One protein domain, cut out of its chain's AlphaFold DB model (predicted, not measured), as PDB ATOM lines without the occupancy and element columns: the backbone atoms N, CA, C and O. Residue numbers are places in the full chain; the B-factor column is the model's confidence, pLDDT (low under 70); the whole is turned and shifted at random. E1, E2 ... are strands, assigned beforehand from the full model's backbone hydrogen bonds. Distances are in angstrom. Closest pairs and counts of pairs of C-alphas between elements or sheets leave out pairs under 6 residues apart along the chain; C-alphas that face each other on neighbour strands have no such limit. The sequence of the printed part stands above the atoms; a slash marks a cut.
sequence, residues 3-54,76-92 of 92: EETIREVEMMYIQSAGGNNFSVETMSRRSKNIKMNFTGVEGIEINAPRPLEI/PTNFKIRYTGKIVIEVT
ATOM      1  N   GLU A   3     134.957  64.603 136.981       86.25
ATOM      2  CA  GLU A   3     135.707  65.017 138.160       86.25
ATOM      3  C   GLU A   3     134.975  64.511 139.400       86.25
ATOM      4  O   GLU A   3     133.770  64.721 139.512       86.25
ATOM      5  N   GLU A   4     135.700  63.868 140.312       90.62
ATOM      6  CA  GLU A   4     135.154  63.345 141.563       90.62
ATOM      7  C   GLU A   4     136.092  63.686 142.725       90.62
ATOM      8  O   GLU A   4     137.313  63.534 142.618       90.62
ATOM      9  N   THR A   5     135.531  64.144 143.846       92.00
ATOM     10  CA  THR A   5     136.284  64.389 145.085       92.00
ATOM     11  C   THR A   5     135.966  63.303 146.098       92.00
ATOM     12  O   THR A   5     134.812  63.113 146.474       92.00
ATOM     13  N   ILE A   6     136.999  62.626 146.583       91.25
ATOM     14  CA  ILE A   6     136.900  61.471 147.469       91.25
ATOM     15  C   ILE A   6     137.642  61.780 148.762       91.25
ATOM     16  O   ILE A   6     138.789  62.225 148.744       91.25
ATOM     17  N   ARG A   7     136.985  61.546 149.897       91.31
ATOM     18  CA  ARG A   7     137.525  61.868 151.221       91.31
ATOM     19  C   ARG A   7     137.926  60.621 151.993       91.31
ATOM     20  O   ARG A   7     137.327  59.563 151.824       91.31
ATOM     21  N   GLU A   8     138.909  60.791 152.873       92.56
ATOM     22  CA  GLU A   8     139.364  59.770 153.825       92.56
ATOM     23  C   GLU A   8     139.772  58.437 153.165       92.56
ATOM     24  O   GLU A   8     139.508  57.352 153.689       92.56
ATOM     25  N   VAL A   9     140.417  58.501 152.000       93.38
ATOM     26  CA  VAL A   9     140.883  57.317 151.276       93.38
ATOM     27  C   VAL A   9     142.039  56.676 152.030       93.38
ATOM     28  O   VAL A   9     143.059  57.305 152.306       93.38
ATOM     29  N   GLU A  10     141.883  55.394 152.335       94.56
ATOM     30  CA  GLU A  10     142.904  54.586 152.999       94.56
ATOM     31  C   GLU A  10     143.585  53.615 152.044       94.56
ATOM     32  O   GLU A  10     144.742  53.246 152.252       94.56
ATOM     33  N   MET A  11     142.864  53.177 151.012       94.75
ATOM     34  CA  MET A  11     143.397  52.302 149.979       94.75
ATOM     35  C   MET A  11     142.921  52.746 148.605       94.75
ATOM     36  O   MET A  11     141.783  53.186 148.441       94.75
ATOM     37  N   MET A  12     143.798  52.597 147.623       94.94
ATOM     38  CA  MET A  12     143.521  52.862 146.223       94.94
ATOM     39  C   MET A  12     144.029  51.700 145.374       94.94
ATOM     40  O   MET A  12     145.147  51.222 145.562       94.94
ATOM     41  N   TYR A  13     143.197  51.277 144.433       94.00
ATOM     42  CA  TYR A  13     143.466  50.235 143.459       94.00
ATOM     43  C   TYR A  13     143.374  50.861 142.075       94.00
ATOM     44  O   TYR A  13     142.363  51.475 141.739       94.00
ATOM     45  N   ILE A  14     144.409  50.693 141.263       93.50
ATOM     46  CA  ILE A  14     144.417  51.110 139.864       93.50
ATOM     47  C   ILE A  14     144.635  49.862 139.022       93.50
ATOM     48  O   ILE A  14     145.666  49.206 139.138       93.50
ATOM     49  N   GLN A  15     143.654  49.506 138.203       91.88
ATOM     50  CA  GLN A  15     143.634  48.246 137.459       91.88
ATOM     51  C   GLN A  15     143.512  48.518 135.964       91.88
ATOM     52  O   GLN A  15     142.568  49.187 135.549       91.88
ATOM     53  N   SER A  16     144.416  47.974 135.151       87.62
ATOM     54  CA  SER A  16     144.253  47.910 133.697       87.62
ATOM     55  C   SER A  16     143.350  46.734 133.345       87.62
ATOM     56  O   SER A  16     143.704  45.587 133.603       87.62
ATOM     57  N   ALA A  17     142.206  47.000 132.721       76.75
ATOM     58  CA  ALA A  17     141.270  45.969 132.266       76.75
ATOM     59  C   ALA A  17     141.657  45.365 130.896       76.75
ATOM     60  O   ALA A  17     140.842  44.694 130.267       76.75
ATOM     61  N   GLY A  18     142.885  45.616 130.423       75.81
ATOM     62  CA  GLY A  18     143.331  45.312 129.062       75.81
ATOM     63  C   GLY A  18     143.085  46.474 128.089       75.81
ATOM     64  O   GLY A  18     142.132  47.243 128.229       75.81
ATOM     65  N   GLY A  19     143.975  46.622 127.101       76.88
ATOM     66  CA  GLY A  19     143.998  47.796 126.217       76.88
ATOM     67  C   GLY A  19     144.226  49.107 126.986       76.88
ATOM     68  O   GLY A  19     144.869  49.113 128.034       76.88
ATOM     69  N   ASN A  20     143.654  50.212 126.496       82.62
ATOM     70  CA  ASN A  20     143.733  51.538 127.133       82.62
ATOM     71  C   ASN A  20     142.593  51.774 128.145       82.62
ATOM     72  O   ASN A  20     142.108  52.897 128.294       82.62
ATOM     73  N   ASN A  21     142.119  50.715 128.807       88.69
ATOM     74  CA  ASN A  21     141.014  50.779 129.762       88.69
ATOM     75  C   ASN A  21     141.522  50.574 131.185       88.69
ATOM     76  O   ASN A  21     142.264  49.627 131.463       88.69
ATOM     77  N   PHE A  22     141.085  51.437 132.095       92.12
ATOM     78  CA  PHE A  22     141.509  51.416 133.488       92.12
ATOM     79  C   PHE A  22     140.327  51.588 134.428       92.12
ATOM     80  O   PHE A  22     139.349  52.258 134.106       92.12
ATOM     81  N   SER A  23     140.444  51.024 135.624       92.50
ATOM     82  CA  SER A  23     139.564  51.348 136.738       92.50
ATOM     83  C   SER A  23     140.366  51.854 137.926       92.50
ATOM     84  O   SER A  23     141.456  51.349 138.201       92.50
ATOM     85  N   VAL A  24     139.826  52.865 138.603       93.94
ATOM     86  CA  VAL A  24     140.347  53.386 139.865       93.94
ATOM     87  C   VAL A  24     139.301  53.131 140.932       93.94
ATOM     88  O   VAL A  24     138.181  53.634 140.837       93.94
ATOM     89  N   GLU A  25     139.659  52.333 141.928       94.12
ATOM     90  CA  GLU A  25     138.817  52.033 143.076       94.12
ATOM     91  C   GLU A  25     139.467  52.571 144.348       94.12
ATOM     92  O   GLU A  25     140.631  52.305 144.630       94.12
ATOM     93  N   THR A  26     138.714  53.339 145.125       93.88
ATOM     94  CA  THR A  26     139.153  53.877 146.411       93.88
ATOM     95  C   THR A  26     138.308  53.294 147.527       93.88
ATOM     96  O   THR A  26     137.078  53.258 147.425       93.88
ATOM     97  N   MET A  27     138.962  52.908 148.617       93.25
ATOM     98  CA  MET A  27     138.315  52.443 149.836       93.25
ATOM     99  C   MET A  27     138.593  53.413 150.974       93.25
ATOM    100  O   MET A  27     139.723  53.872 151.165       93.25
ATOM    101  N   SER A  28     137.557  53.674 151.759       88.06
ATOM    102  CA  SER A  28     137.635  54.466 152.983       88.06
ATOM    103  C   SER A  28     137.066  53.656 154.143       88.06
ATOM    104  O   SER A  28     136.256  52.749 153.944       88.06
ATOM    105  N   ARG A  29     137.469  53.990 155.368       75.56
ATOM    106  CA  ARG A  29     137.018  53.278 156.571       75.56
ATOM    107  C   ARG A  29     135.547  53.532 156.917       75.56
ATOM    108  O   ARG A  29     134.943  52.737 157.628       75.56
ATOM    109  N   ARG A  30     135.001  54.671 156.473       73.62
ATOM    110  CA  ARG A  30     133.684  55.198 156.879       73.62
ATOM    111  C   ARG A  30     132.728  55.474 155.717       73.62
ATOM    112  O   ARG A  30     131.543  55.670 155.965       73.62
ATOM    113  N   SER A  31     133.212  55.475 154.477       68.56
ATOM    114  CA  SER A  31     132.416  55.767 153.280       68.56
ATOM    115  C   SER A  31     132.398  54.578 152.324       68.56
ATOM    116  O   SER A  31     133.243  53.684 152.375       68.56
ATOM    117  N   LYS A  32     131.415  54.578 151.424       78.19
ATOM    118  CA  LYS A  32     131.275  53.567 150.375       78.19
ATOM    119  C   LYS A  32     132.518  53.546 149.478       78.19
ATOM    120  O   LYS A  32     133.055  54.600 149.148       78.19
ATOM    121  N   ASN A  33     132.932  52.355 149.044       87.00
ATOM    122  CA  ASN A  33     133.941  52.222 147.995       87.00
ATOM    123  C   ASN A  33     133.466  52.935 146.724       87.00
ATOM    124  O   ASN A  33     132.328  52.740 146.283       87.00
ATOM    125  N   ILE A  34     134.345  53.735 146.130       90.31
ATOM    126  CA  ILE A  34     134.082  54.424 144.866       90.31
ATOM    127  C   ILE A  34     134.934  53.759 143.801       90.31
ATOM    128  O   ILE A  34     136.146  53.669 143.962       90.31
ATOM    129  N   LYS A  35     134.298  53.302 142.721       92.75
ATOM    130  CA  LYS A  35     134.968  52.729 141.554       92.75
ATOM    131  C   LYS A  35     134.610  53.528 140.311       92.75
ATOM    132  O   LYS A  35     133.436  53.670 139.981       92.75
ATOM    133  N   MET A  36     135.629  54.010 139.616       92.19
ATOM    134  CA  MET A  36     135.510  54.730 138.352       92.19
ATOM    135  C   MET A  36     136.188  53.930 137.249       92.19
ATOM    136  O   MET A  36     137.246  53.350 137.478       92.19
ATOM    137  N   ASN A  37     135.585  53.901 136.062       93.00
ATOM    138  CA  ASN A  37     136.126  53.219 134.891       93.00
ATOM    139  C   ASN A  37     136.384  54.247 133.790       93.00
ATOM    140  O   ASN A  37     135.540  55.103 133.532       93.00
ATOM    141  N   PHE A  38     137.530  54.130 133.134       91.88
ATOM    142  CA  PHE A  38     138.008  55.043 132.108       91.88
ATOM    143  C   PHE A  38     138.452  54.244 130.883       91.88
ATOM    144  O   PHE A  38     139.041  53.169 131.014       91.88
ATOM    145  N   THR A  39     138.183  54.777 129.696       91.50
ATOM    146  CA  THR A  39     138.555  54.180 128.409       91.50
ATOM    147  C   THR A  39     139.369  55.175 127.592       91.50
ATOM    148  O   THR A  39     139.147  56.381 127.687       91.50
ATOM    149  N   GLY A  40     140.317  54.682 126.791       90.12
ATOM    150  CA  GLY A  40     141.205  55.545 125.998       90.12
ATOM    151  C   GLY A  40     142.242  56.299 126.836       90.12
ATOM    152  O   GLY A  40     142.624  57.406 126.483       90.12
ATOM    153  N   VAL A  41     142.677  55.713 127.951       89.06
ATOM    154  CA  VAL A  41     143.629  56.324 128.882       89.06
ATOM    155  C   VAL A  41     145.042  56.286 128.306       89.06
ATOM    156  O   VAL A  41     145.590  55.212 128.063       89.06
ATOM    157  N   GLU A  42     145.646  57.458 128.141       90.38
ATOM    158  CA  GLU A  42     147.035  57.615 127.682       90.38
ATOM    159  C   GLU A  42     148.054  57.417 128.811       90.38
ATOM    160  O   GLU A  42     149.205  57.055 128.576       90.38
ATOM    161  N   GLY A  43     147.642  57.675 130.052       87.81
ATOM    162  CA  GLY A  43     148.495  57.578 131.227       87.81
ATOM    163  C   GLY A  43     147.766  57.928 132.520       87.81
ATOM    164  O   GLY A  43     146.634  58.424 132.512       87.81
ATOM    165  N   ILE A  44     148.438  57.660 133.635       90.31
ATOM    166  CA  ILE A  44     147.968  57.961 134.987       90.31
ATOM    167  C   ILE A  44     149.014  58.836 135.670       90.31
ATOM    168  O   ILE A  44     150.203  58.523 135.634       90.31
ATOM    169  N   GLU A  45     148.561  59.910 136.301       92.94
ATOM    170  CA  GLU A  45     149.402  60.877 136.995       92.94
ATOM    171  C   GLU A  45     148.886  61.064 138.421       92.94
ATOM    172  O   GLU A  45     147.690  61.271 138.630       92.94
ATOM    173  N   ILE A  46     149.787  60.976 139.402       91.31
ATOM    174  CA  ILE A  46     149.479  61.266 140.803       91.31
ATOM    175  C   ILE A  46     150.236  62.528 141.197       91.31
ATOM    176  O   ILE A  46     151.462  62.519 141.291       91.31
ATOM    177  N   ASN A  47     149.486  63.593 141.456       92.81
ATOM    178  CA  ASN A  47     150.006  64.894 141.841       92.81
ATOM    179  C   ASN A  47     149.789  65.113 143.332       92.81
ATOM    180  O   ASN A  47     148.674  65.351 143.792       92.81
ATOM    181  N   ALA A  48     150.880  65.023 144.087       90.31
ATOM    182  CA  ALA A  48     150.879  65.185 145.529       90.31
ATOM    183  C   ALA A  48     151.727  66.409 145.918       90.31
ATOM    184  O   ALA A  48     152.954  66.313 145.932       90.31
ATOM    185  N   PRO A  49     151.112  67.567 146.237       86.50
ATOM    186  CA  PRO A  49     151.850  68.773 146.630       86.50
ATOM    187  C   PRO A  49     152.553  68.625 147.988       86.50
ATOM    188  O   PRO A  49     153.402  69.438 148.348       86.50
ATOM    189  N   ARG A  50     152.195  67.592 148.757       84.69
ATOM    190  CA  ARG A  50     152.866  67.169 149.988       84.69
ATOM    191  C   ARG A  50     153.267  65.699 149.859       84.69
ATOM    192  O   ARG A  50     152.577  64.967 149.147       84.69
ATOM    193  N   PRO A  51     154.330  65.249 150.550       84.75
ATOM    194  CA  PRO A  51     154.713  63.843 150.554       84.75
ATOM    195  C   PRO A  51     153.542  62.938 150.945       84.75
ATOM    196  O   PRO A  51     152.895  63.140 151.973       84.75
ATOM    197  N   LEU A  52     153.276  61.940 150.105       87.31
ATOM    198  CA  LEU A  52     152.273  60.913 150.352       87.31
ATOM    199  C   LEU A  52     152.883  59.833 151.245       87.31
ATOM    200  O   LEU A  52     153.807  59.128 150.838       87.31
ATOM    201  N   GLU A  53     152.355  59.679 152.454       90.25
ATOM    202  CA  GLU A  53     152.791  58.609 153.346       90.25
ATOM    203  C   GLU A  53     152.114  57.290 152.971       90.25
ATOM    204  O   GLU A  53     150.973  57.000 153.338       90.25
ATOM    205  N   ILE A  54     152.836  56.478 152.203       91.25
ATOM    206  CA  ILE A  54     152.384  55.165 151.751       91.25
ATOM    207  C   ILE A  54     152.855  54.113 152.756       91.25
ATOM    208  O   ILE A  54     154.048  53.860 152.905       91.25
ATOM    209  N   PRO A  76     144.445  58.497 156.400       91.19
ATOM    210  CA  PRO A  76     143.398  58.814 155.435       91.19
ATOM    211  C   PRO A  76     143.753  60.066 154.627       91.19
ATOM    212  O   PRO A  76     144.086  61.103 155.197       91.19
ATOM    213  N   THR A  77     143.682  59.959 153.302       92.19
ATOM    214  CA  THR A  77     144.071  61.018 152.361       92.19
ATOM    215  C   THR A  77     142.878  61.418 151.500       92.19
ATOM    216  O   THR A  77     142.067  60.571 151.130       92.19
ATOM    217  N   ASN A  78     142.741  62.701 151.178       92.81
ATOM    218  CA  ASN A  78     141.693  63.155 150.271       92.81
ATOM    219  C   ASN A  78     142.252  63.251 148.854       92.81
ATOM    220  O   ASN A  78     143.381  63.696 148.647       92.81
ATOM    221  N   PHE A  79     141.442  62.838 147.888       93.25
ATOM    222  CA  PHE A  79     141.809  62.858 146.487       93.25
ATOM    223  C   PHE A  79     140.761  63.574 145.660       93.25
ATOM    224  O   PHE A  79     139.559  63.472 145.899       93.25
ATOM    225  N   LYS A  80     141.236  64.218 144.608       94.38
ATOM    226  CA  LYS A  80     140.433  64.705 143.506       94.38
ATOM    227  C   LYS A  80     140.868  63.972 142.245       94.38
ATOM    228  O   LYS A  80     142.028  64.051 141.854       94.38
ATOM    229  N   ILE A  81     139.954  63.243 141.614       93.75
ATOM    230  CA  ILE A  81     140.245  62.434 140.427       93.75
ATOM    231  C   ILE A  81     139.573  63.073 139.217       93.75
ATOM    232  O   ILE A  81     138.371  63.328 139.233       93.75
ATOM    233  N   ARG A  82     140.355  63.344 138.168       93.81
ATOM    234  CA  ARG A  82     139.916  64.000 136.928       93.81
ATOM    235  C   ARG A  82     140.296  63.179 135.701       93.81
ATOM    236  O   ARG A  82     141.352  62.549 135.682       93.81
ATOM    237  N   TYR A  83     139.463  63.241 134.662       92.88
ATOM    238  CA  TYR A  83     139.755  62.627 133.364       92.88
ATOM    239  C   TYR A  83     139.795  63.644 132.219       92.88
ATOM    240  O   TYR A  83     138.790  64.296 131.911       92.88
ATOM    241  N   THR A  84     140.956  63.731 131.565       88.31
ATOM    242  CA  THR A  84     141.227  64.586 130.393       88.31
ATOM    243  C   THR A  84     142.103  63.847 129.364       88.31
ATOM    244  O   THR A  84     143.137  64.359 128.950       88.31
ATOM    245  N   GLY A  85     141.768  62.590 129.040       88.12
ATOM    246  CA  GLY A  85     142.620  61.673 128.247       88.12
ATOM    247  C   GLY A  85     143.697  60.967 129.085       88.12
ATOM    248  O   GLY A  85     144.070  59.824 128.828       88.12
ATOM    249  N   LYS A  86     144.101  61.601 130.188       91.94
ATOM    250  CA  LYS A  86     144.852  61.000 131.295       91.94
ATOM    251  C   LYS A  86     143.986  60.966 132.547       91.94
ATOM    252  O   LYS A  86     143.113  61.820 132.721       91.94
ATOM    253  N   ILE A  87     144.230  59.986 133.411       93.44
ATOM    254  CA  ILE A  87     143.659  59.961 134.760       93.44
ATOM    255  C   ILE A  87     144.593  60.770 135.657       93.44
ATOM    256  O   ILE A  87     145.737  60.373 135.867       93.44
ATOM    257  N   VAL A  88     144.108  61.891 136.184       95.19
ATOM    258  CA  VAL A  88     144.867  62.755 137.096       95.19
ATOM    259  C   VAL A  88     144.298  62.603 138.500       95.19
ATOM    260  O   VAL A  88     143.124  62.888 138.727       95.19
ATOM    261  N   ILE A  89     145.132  62.151 139.431       94.62
ATOM    262  CA  ILE A  89     144.804  61.949 140.842       94.62
ATOM    263  C   ILE A  89     145.554  63.008 141.642       94.62
ATOM    264  O   ILE A  89     146.771  62.947 141.789       94.62
ATOM    265  N   GLU A  90     144.836  63.992 142.155       94.56
ATOM    266  CA  GLU A  90     145.396  65.097 142.924       94.56
ATOM    267  C   GLU A  90     145.139  64.880 144.416       94.56
ATOM    268  O   GLU A  90     144.002  64.638 144.819       94.56
ATOM    269  N   VAL A  91     146.188  64.947 145.234       92.19
ATOM    270  CA  VAL A  91     146.074  64.902 146.698       92.19
ATOM    271  C   VAL A  91     145.693  66.286 147.209       92.19
ATOM    272  O   VAL A  91     146.380  67.259 146.895       92.19
ATOM    273  N   THR A  92     144.640  66.364 148.023       87.69
ATOM    274  CA  THR A  92     144.105  67.625 148.571       87.69
ATOM    275  C   THR A  92     144.198  67.693 150.087       87.69
ATOM    276  O   THR A  92     143.837  66.679 150.730       87.69
TER     277      THR A  92
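AT A GLANCE: This is residues 3 to 54 and 76 to 92 of the 92 residues of an uncharacterized protein of Candidatus Aminicenantes bacterium (UniProt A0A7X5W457). One twisted sheet folds back on itself into two leaves that face each other, E3 and E2 against E5, E6 and E4, with bent E1 as the hinge. The 69 printed residues hold six named strands, E1 to E6 in chain order, and no named helix: all strand. The mixed sheet runs E3, E2, E1, E5, E6, E4. It is compact, radius of gyration of the C-alphas 11.7 A, spanning 31 by 26 by 21 A.

IN THESE COORDINATES: E1, residues 3 to 16, starts at C-alpha 3 (135.707, 65.017, 138.160), bends by 131 degrees at residue 8 and measures 19.6 A. E2 is residues 22 to 28, 20.1 A; E3 34 to 38; E4 43 to 47; E5 76 to 83, 22.7 A. E6, 86 to 91, ends at C-alpha 91 (146.074, 64.902, 146.698).

HOW THE PARTS SIT: Within hydrogen-bond range are N 13 and O 25 in hairpin E1 and E2, 2.8 A; N 24 and O 36 in hairpin E2 and E3, 2.9 A; N 6 and O 79 between antiparallel E1 and E5, 2.8 A; N 82 and O 88 in hairpin E5 and E6, 2.9 A; N 47 and O 89 between parallel E4 and E6, 2.8 A. E1, E2 and E3 form a meander, each strand the antiparallel neighbour of the one before.

THE WHOLE: Residues 55 to 75 are not printed; C-alphas 54 and 76 are 10.4 A apart. Residue 31 alone has pLDDT under 70.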